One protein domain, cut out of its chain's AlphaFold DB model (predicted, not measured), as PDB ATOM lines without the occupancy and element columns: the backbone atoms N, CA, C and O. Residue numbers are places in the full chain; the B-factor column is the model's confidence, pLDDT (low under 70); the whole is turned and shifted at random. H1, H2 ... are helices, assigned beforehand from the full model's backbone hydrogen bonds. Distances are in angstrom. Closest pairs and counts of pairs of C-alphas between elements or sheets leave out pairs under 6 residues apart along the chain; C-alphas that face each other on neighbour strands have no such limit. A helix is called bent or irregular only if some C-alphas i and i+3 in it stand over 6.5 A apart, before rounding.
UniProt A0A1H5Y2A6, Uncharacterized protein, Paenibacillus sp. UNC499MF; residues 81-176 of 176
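This is residues 81 to 176 of the 176 residues of an uncharacterized protein of Paenibacillus sp. UNC499MF (UniProt A0A1H5Y2A6). H2 and H3 form a long helical hairpin, and the bent helix H1 packs over one side of it. H4 turns off at one end, about perpendicular to H3, and its residues 169 to 174 stick out. The printed part has 96 residues with four named helices, H1 to H4 in chain order, and no named strand, an all helix class. It is only just compact, close to loose, with a radius of gyration of the C-alphas of 14.9 A, and flat, spanning 44 by 31 by 17 A.

H1, residues 82 to 103, begins at C-alpha 82 (185.091, 182.178, 132.025). By its hydrogen bonds it was assigned as one helix, but it is bent: C-alphas 89 and 92 are 6.8 A apart. Its arms are H1a, residues 82 to 89, and H1b, residues 92 to 103, 16.3 A long. H2, residues 110 to 131, is 31.6 A long and neither bent nor irregular, but only just: C-alphas 112 and 115 are 6.1 A apart. H3, residues 138 to 155, is 25.6 A long. H4, residues 165 to 174, is 14.0 A long and ends at C-alpha 174 (216.966, 159.988, 142.502).

H3 is the hub. It touches H2 in the hairpin, opposite ways at a shallow tilt of 13 degrees; the closest C-alphas, of Asn 122 and Thr 149, are 5.2 A apart. With residues 146 to 154 alone it touches H1b, the same way at 18 degrees, a shallow tilt, closest at the C-alphas of Cys 93 and Leu 150, 5.7 A. With residues 154 to 155 alone it touches H4, about perpendicular at 85 degrees, closest at the C-alphas of Ile 154 and Val 165, 6.6 A. H1a and H2 only just touch, with 3 pairs of C-alphas within 8 A. H2 and H4 are apart. Each O i to N i+4 pair is within hydrogen-bond range in H1a, H1b, H3 and H4, and 17 of 18 are in H2.

The farthest C-alphas, of Ser 81 and Lys 176, are 47.5 A apart. The printed part has no cut, and its three links are short. The model's mean pLDDT over the printed part is 81.3, with residues 81, 83, 106, 132 to 136 and 175 to 176 under 70.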
ATOM      1  N   SER A  81     182.376 182.163 136.157       68.62
ATOM      2  CA  SER A  81     182.552 182.828 134.866       68.62
ATOM      3  C   SER A  81     183.763 182.259 134.102       68.62
ATOM      4  O   SER A  81     184.603 181.556 134.662       68.62
ATOM      5  N   VAL A  82     183.889 182.557 132.801       70.38
ATOM      6  CA  VAL A  82     185.091 182.178 132.025       70.38
ATOM      7  C   VAL A  82     186.343 182.840 132.606       70.38
ATOM      8  O   VAL A  82     187.386 182.200 132.677       70.38
ATOM      9  N   VAL A  83     186.221 184.085 133.076       69.44
ATOM     10  CA  VAL A  83     187.306 184.805 133.752       69.44
ATOM     11  C   VAL A  83     187.700 184.074 135.034       69.44
ATOM     12  O   VAL A  83     188.884 183.870 135.276       69.44
ATOM     13  N   ASP A  84     186.722 183.592 135.799       72.31
ATOM     14  CA  ASP A  84     186.966 182.848 137.038       72.31
ATOM     15  C   ASP A  84     187.736 181.564 136.739       72.31
ATOM     16  O   ASP A  84     188.717 181.256 137.407       72.31
ATOM     17  N   GLN A  85     187.341 180.840 135.691       74.31
ATOM     18  CA  GLN A  85     188.036 179.626 135.269       74.31
ATOM     19  C   GLN A  85     189.470 179.912 134.806       74.31
ATOM     20  O   GLN A  85     190.356 179.109 135.086       74.31
ATOM     21  N   CYS A  86     189.718 181.041 134.133       74.00
ATOM     22  CA  CYS A  86     191.076 181.458 133.787       74.00
ATOM     23  C   CYS A  86     191.902 181.735 135.045       74.00
ATOM     24  O   CYS A  86     192.989 181.185 135.185       74.00
ATOM     25  N   VAL A  87     191.379 182.528 135.985       76.44
ATOM     26  CA  VAL A  87     192.067 182.850 137.245       76.44
ATOM     27  C   VAL A  87     192.383 181.577 138.038       76.44
ATOM     28  O   VAL A  87     193.498 181.410 138.528       76.44
ATOM     29  N   TRP A  88     191.443 180.631 138.085       78.50
ATOM     30  CA  TRP A  88     191.662 179.315 138.683       78.50
ATOM     31  C   TRP A  88     192.734 178.492 137.965       78.50
ATOM     32  O   TRP A  88     193.539 177.843 138.626       78.50
ATOM     33  N   ALA A  89     192.788 178.542 136.633       80.38
ATOM     34  CA  ALA A  89     193.827 177.863 135.862       80.38
ATOM     35  C   ALA A  89     195.226 178.467 136.094       80.38
ATOM     36  O   ALA A  89     196.219 177.751 135.993       80.38
ATOM     37  N   PHE A  90     195.315 179.752 136.454       80.06
ATOM     38  CA  PHE A  90     196.577 180.405 136.815       80.06
ATOM     39  C   PHE A  90     197.054 180.100 138.235       80.06
ATOM     40  O   PHE A  90     198.260 180.125 138.478       80.06
ATOM     41  N   ALA A  91     196.152 179.807 139.173       81.69
ATOM     42  CA  ALA A  91     196.502 179.547 140.570       81.69
ATOM     43  C   ALA A  91     197.642 178.517 140.765       81.69
ATOM     44  O   ALA A  91     198.602 178.841 141.467       81.69
ATOM     45  N   PRO A  92     197.626 177.321 140.137       82.81
ATOM     46  CA  PRO A  92     198.721 176.360 140.295       82.81
ATOM     47  C   PRO A  92     200.051 176.869 139.715       82.81
ATOM     48  O   PRO A  92     201.105 176.612 140.290       82.81
ATOM     49  N   CYS A  93     200.018 177.646 138.629       84.31
ATOM     50  CA  CYS A  93     201.214 178.284 138.075       84.31
ATOM     51  C   CYS A  93     201.815 179.302 139.061       84.31
ATOM     52  O   CYS A  93     203.023 179.290 139.286       84.31
ATOM     53  N   MET A  94     200.977 180.112 139.720       81.44
ATOM     54  CA  MET A  94     201.434 181.042 140.764       81.44
ATOM     55  C   MET A  94     202.111 180.312 141.921       81.44
ATOM     56  O   MET A  94     203.150 180.761 142.401       81.44
ATOM     57  N   LEU A  95     201.540 179.187 142.362       83.81
ATOM     58  CA  LEU A  95     202.111 178.380 143.439       83.81
ATOM     59  C   LEU A  95     203.476 177.809 143.055       83.81
ATOM     60  O   LEU A  95     204.408 177.896 143.850       83.81
ATOM     61  N   VAL A  96     203.618 177.286 141.835       87.06
ATOM     62  CA  VAL A  96     204.907 176.774 141.348       87.06
ATOM     63  C   VAL A  96     205.936 177.890 141.242       87.06
ATOM     64  O   VAL A  96     207.028 177.732 141.770       87.06
ATOM     65  N   ILE A  97     205.595 179.034 140.646       84.31
ATOM     66  CA  ILE A  97     206.513 180.181 140.563       84.31
ATOM     67  C   ILE A  97     206.933 180.644 141.965       84.31
ATOM     68  O   ILE A  97     208.116 180.855 142.212       84.31
ATOM     69  N   THR A  98     205.988 180.729 142.905       83.31
ATOM     70  CA  THR A  98     206.269 181.080 144.308       83.31
ATOM     71  C   THR A  98     207.230 180.077 144.951       83.31
ATOM     72  O   THR A  98     208.204 180.477 145.587       83.31
ATOM     73  N   GLY A  99     206.990 178.778 144.754       83.00
ATOM     74  CA  GLY A  99     207.877 177.717 145.227       83.00
ATOM     75  C   GLY A  99     209.272 177.821 144.612       83.00
ATOM     76  O   GLY A  99     210.258 177.783 145.337       83.00
ATOM     77  N   LEU A 100     209.369 178.037 143.299       84.88
ATOM     78  CA  LEU A 100     210.645 178.183 142.596       84.88
ATOM     79  C   LEU A 100     211.449 179.388 143.103       84.88
ATOM     80  O   LEU A 100     212.661 179.293 143.299       84.88
ATOM     81  N   ILE A 101     210.772 180.504 143.380       82.88
ATOM     82  CA  ILE A 101     211.385 181.698 143.971       82.88
ATOM     83  C   ILE A 101     211.965 181.395 145.349       82.88
ATOM     84  O   ILE A 101     213.097 181.810 145.622       82.88
ATOM     85  N   HIS A 102     211.205 180.678 146.180       82.81
ATOM     86  CA  HIS A 102     211.577 180.351 147.552       82.81
ATOM     87  C   HIS A 102     212.705 179.315 147.631       82.81
ATOM     88  O   HIS A 102     213.678 179.531 148.347       82.81
ATOM     89  N   PHE A 103     212.598 178.217 146.880       82.56
ATOM     90  CA  PHE A 103     213.549 177.106 146.945       82.56
ATOM     91  C   PHE A 103     214.821 177.343 146.130       82.56
ATOM     92  O   PHE A 103     215.865 176.802 146.480       82.56
ATOM     93  N   PHE A 104     214.771 178.177 145.085       83.44
ATOM     94  CA  PHE A 104     215.922 178.407 144.211       83.44
ATOM     95  C   PHE A 104     216.319 179.889 144.112       83.44
ATOM     96  O   PHE A 104     216.279 180.444 143.010       83.44
ATOM     97  N   PRO A 105     216.703 180.552 145.228       76.19
ATOM     98  CA  PRO A 105     216.932 182.005 145.348       76.19
ATOM     99  C   PRO A 105     217.989 182.592 144.394       76.19
ATOM    100  O   PRO A 105     217.960 183.791 144.123       76.19
ATOM    101  N   TYR A 106     218.895 181.769 143.864       67.44
ATOM    102  CA  TYR A 106     220.137 182.173 143.188       67.44
ATOM    103  C   TYR A 106     219.981 182.607 141.722       67.44
ATOM    104  O   TYR A 106     220.775 182.223 140.865       67.44
ATOM    105  N   THR A 107     218.958 183.407 141.428       70.00
ATOM    106  CA  THR A 107     218.697 183.947 140.089       70.00
ATOM    107  C   THR A 107     218.333 185.414 140.142       70.00
ATOM    108  O   THR A 107     217.171 185.779 140.041       70.00
ATOM    109  N   GLY A 108     219.320 186.277 140.359       72.12
ATOM    110  CA  GLY A 108     219.073 187.693 140.623       72.12
ATOM    111  C   GLY A 108     218.477 188.420 139.418       72.12
ATOM    112  O   GLY A 108     217.348 188.908 139.473       72.12
ATOM    113  N   LEU A 109     219.219 188.475 138.313       74.88
ATOM    114  CA  LEU A 109     218.826 189.237 137.126       74.88
ATOM    115  C   LEU A 109     217.926 188.419 136.197       74.88
ATOM    116  O   LEU A 109     216.957 188.940 135.641       74.88
ATOM    117  N   GLY A 110     218.215 187.125 136.069       76.75
ATOM    118  CA  GLY A 110     217.463 186.197 135.234       76.75
ATOM    119  C   GLY A 110     215.978 186.185 135.583       76.75
ATOM    120  O   GLY A 110     215.145 186.156 134.681       76.75
ATOM    121  N   ARG A 111     215.617 186.290 136.872       79.44
ATOM    122  CA  ARG A 111     214.212 186.353 137.317       79.44
ATOM    123  C   ARG A 111     213.449 187.532 136.730       79.44
ATOM    124  O   ARG A 111     212.291 187.364 136.356       79.44
ATOM    125  N   ILE A 112     214.080 188.701 136.638       78.62
ATOM    126  CA  ILE A 112     213.419 189.944 136.216       78.62
ATOM    127  C   ILE A 112     212.913 189.817 134.775       78.62
ATOM    128  O   ILE A 112     211.811 190.267 134.477       78.62
ATOM    129  N   ALA A 113     213.681 189.163 133.899       79.81
ATOM    130  CA  ALA A 113     213.294 188.934 132.509       79.81
ATOM    131  C   ALA A 113     212.504 187.627 132.308       79.81
ATOM    132  O   ALA A 113     211.561 187.589 131.513       79.81
ATOM    133  N   ALA A 114     212.851 186.560 133.033       83.62
ATOM    134  CA  ALA A 114     212.242 185.246 132.845       83.62
ATOM    135  C   ALA A 114     210.828 185.159 133.423       83.62
ATOM    136  O   ALA A 114     209.958 184.582 132.779       83.62
ATOM    137  N   LEU A 115     210.554 185.747 134.595       83.00
ATOM    138  CA  LEU A 115     209.218 185.684 135.196       83.00
ATOM    139  C   LEU A 115     208.141 186.308 134.288       83.00
ATOM    140  O   LEU A 115     207.158 185.617 134.017       83.00
ATOM    141  N   PRO A 116     208.301 187.533 133.737       80.75
ATOM    142  CA  PRO A 116     207.347 188.085 132.775       80.75
ATOM    143  C   PRO A 116     207.157 187.190 131.549       80.75
ATOM    144  O   PRO A 116     206.030 187.007 131.089       80.75
ATOM    145  N   ALA A 117     208.242 186.609 131.030       84.62
ATOM    146  CA  ALA A 117     208.186 185.723 129.874       84.62
ATOM    147  C   ALA A 117     207.402 184.437 130.183       84.62
ATOM    148  O   ALA A 117     206.494 184.081 129.432       84.62
ATOM    149  N   ILE A 118     207.679 183.786 131.318       87.56
ATOM    150  CA  ILE A 118     206.944 182.610 131.806       87.56
ATOM    151  C   ILE A 118     205.458 182.950 131.962       87.56
ATOM    152  O   ILE A 118     204.603 182.196 131.496       87.56
ATOM    153  N   TYR A 119     205.136 184.107 132.547       83.00
ATOM    154  CA  TYR A 119     203.755 184.573 132.669       83.00
ATOM    155  C   TYR A 119     203.066 184.730 131.317       83.00
ATOM    156  O   TYR A 119     201.949 184.235 131.144       83.00
ATOM    157  N   LEU A 120     203.711 185.386 130.351       84.88
ATOM    158  CA  LEU A 120     203.156 185.573 129.010       84.88
ATOM    159  C   LEU A 120     202.916 184.233 128.311       84.88
ATOM    160  O   LEU A 120     201.821 183.997 127.798       84.88
ATOM    161  N   VAL A 121     203.895 183.327 128.345       88.44
ATOM    162  CA  VAL A 121     203.778 181.999 127.727       88.44
ATOM    163  C   VAL A 121     202.647 181.197 128.377       88.44
ATOM    164  O   VAL A 121     201.776 180.679 127.673       88.44
ATOM    165  N   ASN A 122     202.582 181.159 129.708       89.38
ATOM    166  CA  ASN A 122     201.524 180.451 130.433       89.38
ATOM    167  C   ASN A 122     200.138 181.051 130.168       89.38
ATOM    168  O   ASN A 122     199.163 180.311 130.024       89.38
ATOM    169  N   SER A 123     200.049 182.374 130.000       84.56
ATOM    170  CA  SER A 123     198.809 183.050 129.604       84.56
ATOM    171  C   SER A 123     198.304 182.576 128.247       84.56
ATOM    172  O   SER A 123     197.119 182.264 128.096       84.56
ATOM    173  N   VAL A 124     199.204 182.471 127.268       88.25
ATOM    174  CA  VAL A 124     198.876 181.986 125.923       88.25
ATOM    175  C   VAL A 124     198.439 180.520 125.963       88.25
ATOM    176  O   VAL A 124     197.439 180.165 125.333       88.25
ATOM    177  N   VAL A 125     199.126 179.676 126.737       89.62
ATOM    178  CA  VAL A 125     198.793 178.249 126.893       89.62
ATOM    179  C   VAL A 125     197.409 178.059 127.514       89.62
ATOM    180  O   VAL A 125     196.590 177.309 126.973       89.62
ATOM    181  N   ILE A 126     197.104 178.772 128.603       87.19
ATOM    182  CA  ILE A 126     195.788 178.719 129.254       87.19
ATOM    183  C   ILE A 126     194.704 179.193 128.279       87.19
ATOM    184  O   ILE A 126     193.713 178.489 128.072       87.19
ATOM    185  N   ALA A 127     194.905 180.333 127.607       84.31
ATOM    186  CA  ALA A 127     193.954 180.860 126.628       84.31
ATOM    187  C   ALA A 127     193.692 179.878 125.469       84.31
ATOM    188  O   ALA A 127     192.542 179.678 125.059       84.31
ATOM    189  N   ALA A 128     194.736 179.208 124.970       85.06
ATOM    190  CA  ALA A 128     194.611 178.166 123.954       85.06
ATOM    191  C   ALA A 128     193.799 176.960 124.463       85.06
ATOM    192  O   ALA A 128     192.944 176.444 123.733       85.06
ATOM    193  N   GLY A 129     194.000 176.566 125.726       83.19
ATOM    194  CA  GLY A 129     193.227 175.523 126.402       83.19
ATOM    195  C   GLY A 129     191.724 175.818 126.464       83.19
ATOM    196  O   GLY A 129     190.914 174.907 126.301       83.19
ATOM    197  N   PHE A 130     191.323 177.088 126.594       79.25
ATOM    198  CA  PHE A 130     189.909 177.494 126.567       79.25
ATOM    199  C   PHE A 130     189.289 177.534 125.161       79.25
ATOM    200  O   PHE A 130     188.070 177.368 125.021       79.25
ATOM    201  N   LYS A 131     190.096 177.758 124.114       77.38
ATOM    202  CA  LYS A 131     189.621 177.888 122.723       77.38
ATOM    203  C   LYS A 131     189.295 176.534 122.080       77.38
ATOM    204  O   LYS A 131     188.422 176.463 121.209       77.38
ATOM    205  N   LYS A 132     189.934 175.440 122.513       65.62
ATOM    206  CA  LYS A 132     189.676 174.083 121.997       65.62
ATOM    207  C   LYS A 132     188.369 173.501 122.558       65.62
ATOM    208  O   LYS A 132     188.373 172.688 123.470       65.62
ATOM    209  N   ARG A 133     187.229 173.897 121.979       59.69
ATOM    210  CA  ARG A 133     185.901 173.333 122.315       59.69
ATOM    211  C   ARG A 133     185.433 172.191 121.408       59.69
ATOM    212  O   ARG A 133     184.508 171.486 121.782       59.69
ATOM    213  N   LYS A 134     186.012 172.033 120.211       56.88
ATOM    214  CA  LYS A 134     185.405 171.203 119.150       56.88
ATOM    215  C   LYS A 134     185.806 169.722 119.131       56.88
ATOM    216  O   LYS A 134     185.072 168.950 118.536       56.88
ATOM    217  N   PHE A 135     186.921 169.325 119.754       54.81
ATOM    218  CA  PHE A 135     187.464 167.960 119.594       54.81
ATOM    219  C   PHE A 135     187.922 167.271 120.884       54.81
ATOM    220  O   PHE A 135     188.097 166.059 120.893       54.81
ATOM    221  N   ILE A 136     188.128 168.012 121.975       62.44
ATOM    222  CA  ILE A 136     188.654 167.476 123.235       62.44
ATOM    223  C   ILE A 136     187.726 167.942 124.354       62.44
ATOM    224  O   ILE A 136     187.283 169.093 124.351       62.44
ATOM    225  N   ASN A 137     187.417 167.054 125.304       78.56
ATOM    226  CA  ASN A 137     186.655 167.410 126.499       78.56
ATOM    227  C   ASN A 137     187.314 168.628 127.178       78.56
ATOM    228  O   ASN A 137     188.514 168.619 127.454       78.56
ATOM    229  N   ARG A 138     186.531 169.680 127.449       74.19
ATOM    230  CA  ARG A 138     187.009 170.943 128.034       74.19
ATOM    231  C   ARG A 138     187.821 170.721 129.312       74.19
ATOM    232  O   ARG A 138     188.813 171.412 129.513       74.19
ATOM    233  N   GLY A 139     187.424 169.748 130.135       77.25
ATOM    234  CA  GLY A 139     188.175 169.368 131.334       77.25
ATOM    235  C   GLY A 139     189.579 168.871 130.997       77.25
ATOM    236  O   GLY A 139     190.553 169.396 131.517       77.25
ATOM    237  N   VAL A 140     189.697 167.943 130.043       82.50
ATOM    238  CA  VAL A 140     190.988 167.393 129.596       82.50
ATOM    239  C   VAL A 140     191.888 168.486 129.025       82.50
ATOM    240  O   VAL A 140     193.064 168.538 129.376       82.50
ATOM    241  N   SER A 141     191.340 169.383 128.196       84.25
ATOM    242  CA  SER A 141     192.096 170.493 127.597       84.25
ATOM    243  C   SER A 141     192.611 171.492 128.640       84.25
ATOM    244  O   SER A 141     193.705 172.030 128.489       84.25
ATOM    245  N   LEU A 142     191.838 171.747 129.699       83.12
ATOM    246  CA  LEU A 142     192.267 172.618 130.795       83.12
ATOM    247  C   LEU A 142     193.312 171.946 131.679       83.12
ATOM    248  O   LEU A 142     194.321 172.569 131.989       83.12
ATOM    249  N   THR A 143     193.122 170.673 132.029       85.56
ATOM    250  CA  THR A 143     194.105 169.918 132.817       85.56
ATOM    251  C   THR A 143     195.442 169.829 132.088       85.56
ATOM    252  O   THR A 143     196.483 170.070 132.691       85.56
ATOM    253  N   THR A 144     195.434 169.555 130.779       88.00
ATOM    254  CA  THR A 144     196.670 169.556 129.977       88.00
ATOM    255  C   THR A 144     197.308 170.938 129.902       88.00
ATOM    256  O   THR A 144     198.525 171.029 130.035       88.00
ATOM    257  N   ALA A 145     196.525 172.009 129.745       88.25
ATOM    258  CA  ALA A 145     197.061 173.369 129.774       88.25
ATOM    259  C   ALA A 145     197.729 173.685 131.121       88.25
ATOM    260  O   ALA A 145     198.844 174.196 131.131       88.25
ATOM    261  N   ILE A 146     197.097 173.320 132.242       88.50
ATOM    262  CA  ILE A 146     197.667 173.492 133.584       88.50
ATOM    263  C   ILE A 146     198.986 172.726 133.697       88.50
ATOM    264  O   ILE A 146     200.005 173.340 133.994       88.50
ATOM    265  N   LEU A 147     199.010 171.425 133.394       90.75
ATOM    266  CA  LEU A 147     200.236 170.621 133.459       90.75
ATOM    267  C   LEU A 147     201.360 171.210 132.598       90.75
ATOM    268  O   LEU A 147     202.501 171.297 133.048       90.75
ATOM    269  N   LEU A 148     201.025 171.676 131.393       91.19
ATOM    270  CA  LEU A 148     201.986 172.314 130.505       91.19
ATOM    271  C   LEU A 148     202.512 173.626 131.099       91.19
ATOM    272  O   LEU A 148     203.712 173.867 131.038       91.19
ATOM    273  N   THR A 149     201.659 174.442 131.728       92.25
ATOM    274  CA  THR A 149     202.115 175.673 132.396       92.25
ATOM    275  C   THR A 149     203.051 175.396 133.569       92.25
ATOM    276  O   THR A 149     204.018 176.133 133.760       92.25
ATOM    277  N   LEU A 150     202.824 174.319 134.330       91.38
ATOM    278  CA  LEU A 150     203.729 173.918 135.412       91.38
ATOM    279  C   LEU A 150     205.085 173.495 134.843       91.38
ATOM    280  O   LEU A 150     206.116 173.981 135.300       91.38
ATOM    281  N   LEU A 151     205.076 172.660 133.801       91.88
ATOM    282  CA  LEU A 151     206.291 172.197 133.137       91.88
ATOM    283  C   LEU A 151     207.094 173.362 132.542       91.88
ATOM    284  O   LEU A 151     208.295 173.457 132.776       91.88
ATOM    285  N   ILE A 152     206.431 174.273 131.826       90.94
ATOM    286  CA  ILE A 152     207.050 175.481 131.261       90.94
ATOM    287  C   ILE A 152     207.657 176.337 132.371       90.94
ATOM    288  O   ILE A 152     208.785 176.800 132.227       90.94
ATOM    289  N   SER A 153     206.937 176.517 133.481       90.00
ATOM    290  CA  SER A 153     207.426 177.313 134.609       90.00
ATOM    291  C   SER A 153     208.708 176.734 135.196       90.00
ATOM    292  O   SER A 153     209.593 177.506 135.522       90.00
ATOM    293  N   ILE A 154     208.823 175.407 135.302       89.12
ATOM    294  CA  ILE A 154     210.022 174.734 135.824       89.12
ATOM    295  C   ILE A 154     211.173 174.798 134.812       89.12
ATOM    296  O   ILE A 154     212.291 175.143 135.183       89.12
ATOM    297  N   LEU A 155     210.906 174.484 133.540       88.31
ATOM    298  CA  LEU A 155     211.932 174.413 132.493       88.31
ATOM    299  C   LEU A 155     212.536 175.774 132.151       88.31
ATOM    300  O   LEU A 155     213.727 175.864 131.877       88.31
ATOM    301  N   LEU A 156     211.712 176.822 132.136       87.50
ATOM    302  CA  LEU A 156     212.151 178.178 131.808       87.50
ATOM    303  C   LEU A 156     212.615 178.964 133.035       87.50
ATOM    304  O   LEU A 156     213.031 180.114 132.886       87.50
ATOM    305  N   TYR A 157     212.525 178.390 134.238       87.75
ATOM    306  CA  TYR A 157     213.015 179.075 135.422       87.75
ATOM    307  C   TYR A 157     214.539 179.195 135.339       87.75
ATOM    308  O   TYR A 157     215.228 178.175 135.242       87.75
ATOM    309  N   PRO A 158     215.085 180.419 135.366       85.69
ATOM    310  CA  PRO A 158     216.509 180.614 135.170       85.69
ATOM    311  C   PRO A 158     217.284 180.007 136.343       85.69
ATOM    312  O   PRO A 158     216.764 179.933 137.459       85.69
ATOM    313  N   GLN A 159     218.544 179.644 136.092       83.25
ATOM    314  CA  GLN A 159     219.583 179.354 137.088       83.25
ATOM    315  C   GLN A 159     220.882 180.013 136.612       83.25
ATOM    316  O   GLN A 159     221.362 179.695 135.531       83.25
ATOM    317  N   GLU A 160     221.400 180.996 137.356       78.44
ATOM    318  CA  GLU A 160     222.577 181.780 136.932       78.44
ATOM    319  C   GLU A 160     223.887 181.067 137.277       78.44
ATOM    320  O   GLU A 160     224.824 181.074 136.485       78.44
ATOM    321  N   PHE A 161     223.939 180.438 138.453       78.31
ATOM    322  CA  PHE A 161     225.154 179.821 138.999       78.31
ATOM    323  C   PHE A 161     224.994 178.334 139.329       78.31
ATOM    324  O   PHE A 161     225.950 177.699 139.759       78.31
ATOM    325  N   ASN A 162     223.795 177.783 139.134       81.44
ATOM    326  CA  ASN A 162     223.458 176.408 139.478       81.44
ATOM    327  C   ASN A 162     222.994 175.632 138.240       81.44
ATOM    328  O   ASN A 162     222.579 176.248 137.253       81.44
ATOM    329  N   PRO A 163     222.998 174.289 138.302       85.38
ATOM    330  CA  PRO A 163     222.365 173.456 137.288       85.38
ATOM    331  C   PRO A 163     220.885 173.826 137.104       85.38
ATOM    332  O   PRO A 163     220.272 174.359 138.035       85.38
ATOM    333  N   PRO A 164     220.269 173.538 135.949       86.38
ATOM    334  CA  PRO A 164     218.832 173.694 135.747       86.38
ATOM    335  C   PRO A 164     218.002 173.098 136.892       86.38
ATOM    336  O   PRO A 164     218.355 172.075 137.475       86.38
ATOM    337  N   VAL A 165     216.849 173.702 137.188       85.38
ATOM    338  CA  VAL A 165     215.964 173.259 138.288       85.38
ATOM    339  C   VAL A 165     215.584 171.784 138.156       85.38
ATOM    340  O   VAL A 165     215.472 171.083 139.155       85.38
ATOM    341  N   VAL A 166     215.411 171.301 136.924       87.12
ATOM    342  CA  VAL A 166     215.095 169.894 136.653       87.12
ATOM    343  C   VAL A 166     216.213 168.965 137.119       87.12
ATOM    344  O   VAL A 166     215.914 167.944 137.727       87.12
ATOM    345  N   GLU A 167     217.474 169.328 136.878       85.50
ATOM    346  CA  GLU A 167     218.631 168.545 137.326       85.50
ATOM    347  C   GLU A 167     218.712 168.541 138.853       85.50
ATOM    348  O   GLU A 167     218.821 167.481 139.456       85.50
ATOM    349  N   GLN A 168     218.502 169.694 139.495       85.06
ATOM    350  CA  GLN A 168     218.487 169.782 140.958       85.06
ATOM    351  C   GLN A 168     217.369 168.933 141.589       85.06
ATOM    352  O   GLN A 168     217.589 168.257 142.591       85.06
ATOM    353  N   ILE A 169     216.161 168.944 141.012       86.56
ATOM    354  CA  ILE A 169     215.048 168.102 141.482       86.56
ATOM    355  C   ILE A 169     215.367 166.620 141.265       86.56
ATOM    356  O   ILE A 169     215.056 165.796 142.127       86.56
ATOM    357  N   TRP A 170     215.966 166.274 140.126       88.69
ATOM    358  CA  TRP A 170     216.351 164.902 139.819       88.69
ATOM    359  C   TRP A 170     217.382 164.376 140.814       88.69
ATOM    360  O   TRP A 170     217.170 163.311 141.390       88.69
ATOM    361  N   ASP A 171     218.426 165.152 141.089       87.69
ATOM    362  CA  ASP A 171     219.459 164.798 142.061       87.69
ATOM    363  C   ASP A 171     218.883 164.672 143.476       87.69
ATOM    364  O   ASP A 171     219.207 163.728 144.186       87.69
ATOM    365  N   LEU A 172     217.949 165.540 143.874       84.12
ATOM    366  CA  LEU A 172     217.271 165.426 145.172       84.12
ATOM    367  C   LEU A 172     216.361 164.193 145.290       84.12
ATOM    368  O   LEU A 172     216.133 163.707 146.395       84.12
ATOM    369  N   THR A 173     215.785 163.721 144.180       86.19
ATOM    370  CA  THR A 173     214.771 162.647 144.195       86.19
ATOM    371  C   THR A 173     215.370 161.268 143.910       86.19
ATOM    372  O   THR A 173     214.909 160.264 144.448       86.19
ATOM    373  N   PHE A 174     216.375 161.214 143.038       89.56
ATOM    374  CA  PHE A 174     216.966 159.988 142.502       89.56
ATOM    375  C   PHE A 174     218.492 159.954 142.615       89.56
ATOM    376  O   PHE A 174     219.088 158.898 142.380       89.56
ATOM    377  N   GLY A 175     219.126 161.075 142.963       68.94
ATOM    378  CA  GLY A 175     220.523 161.088 143.367       68.94
ATOM    379  C   GLY A 175     220.660 160.353 144.696       68.94
ATOM    380  O   GLY A 175     219.917 160.600 145.643       68.94
ATOM    381  N   LYS A 176     221.559 159.372 144.720       54.84
ATOM    382  CA  LYS A 176     221.947 158.656 145.937       54.84
ATOM    383  C   LYS A 176     222.751 159.551 146.865       54.84
ATOM    384  O   LYS A 176     223.650 160.247 146.342       54.84
TER     385      LYS A 176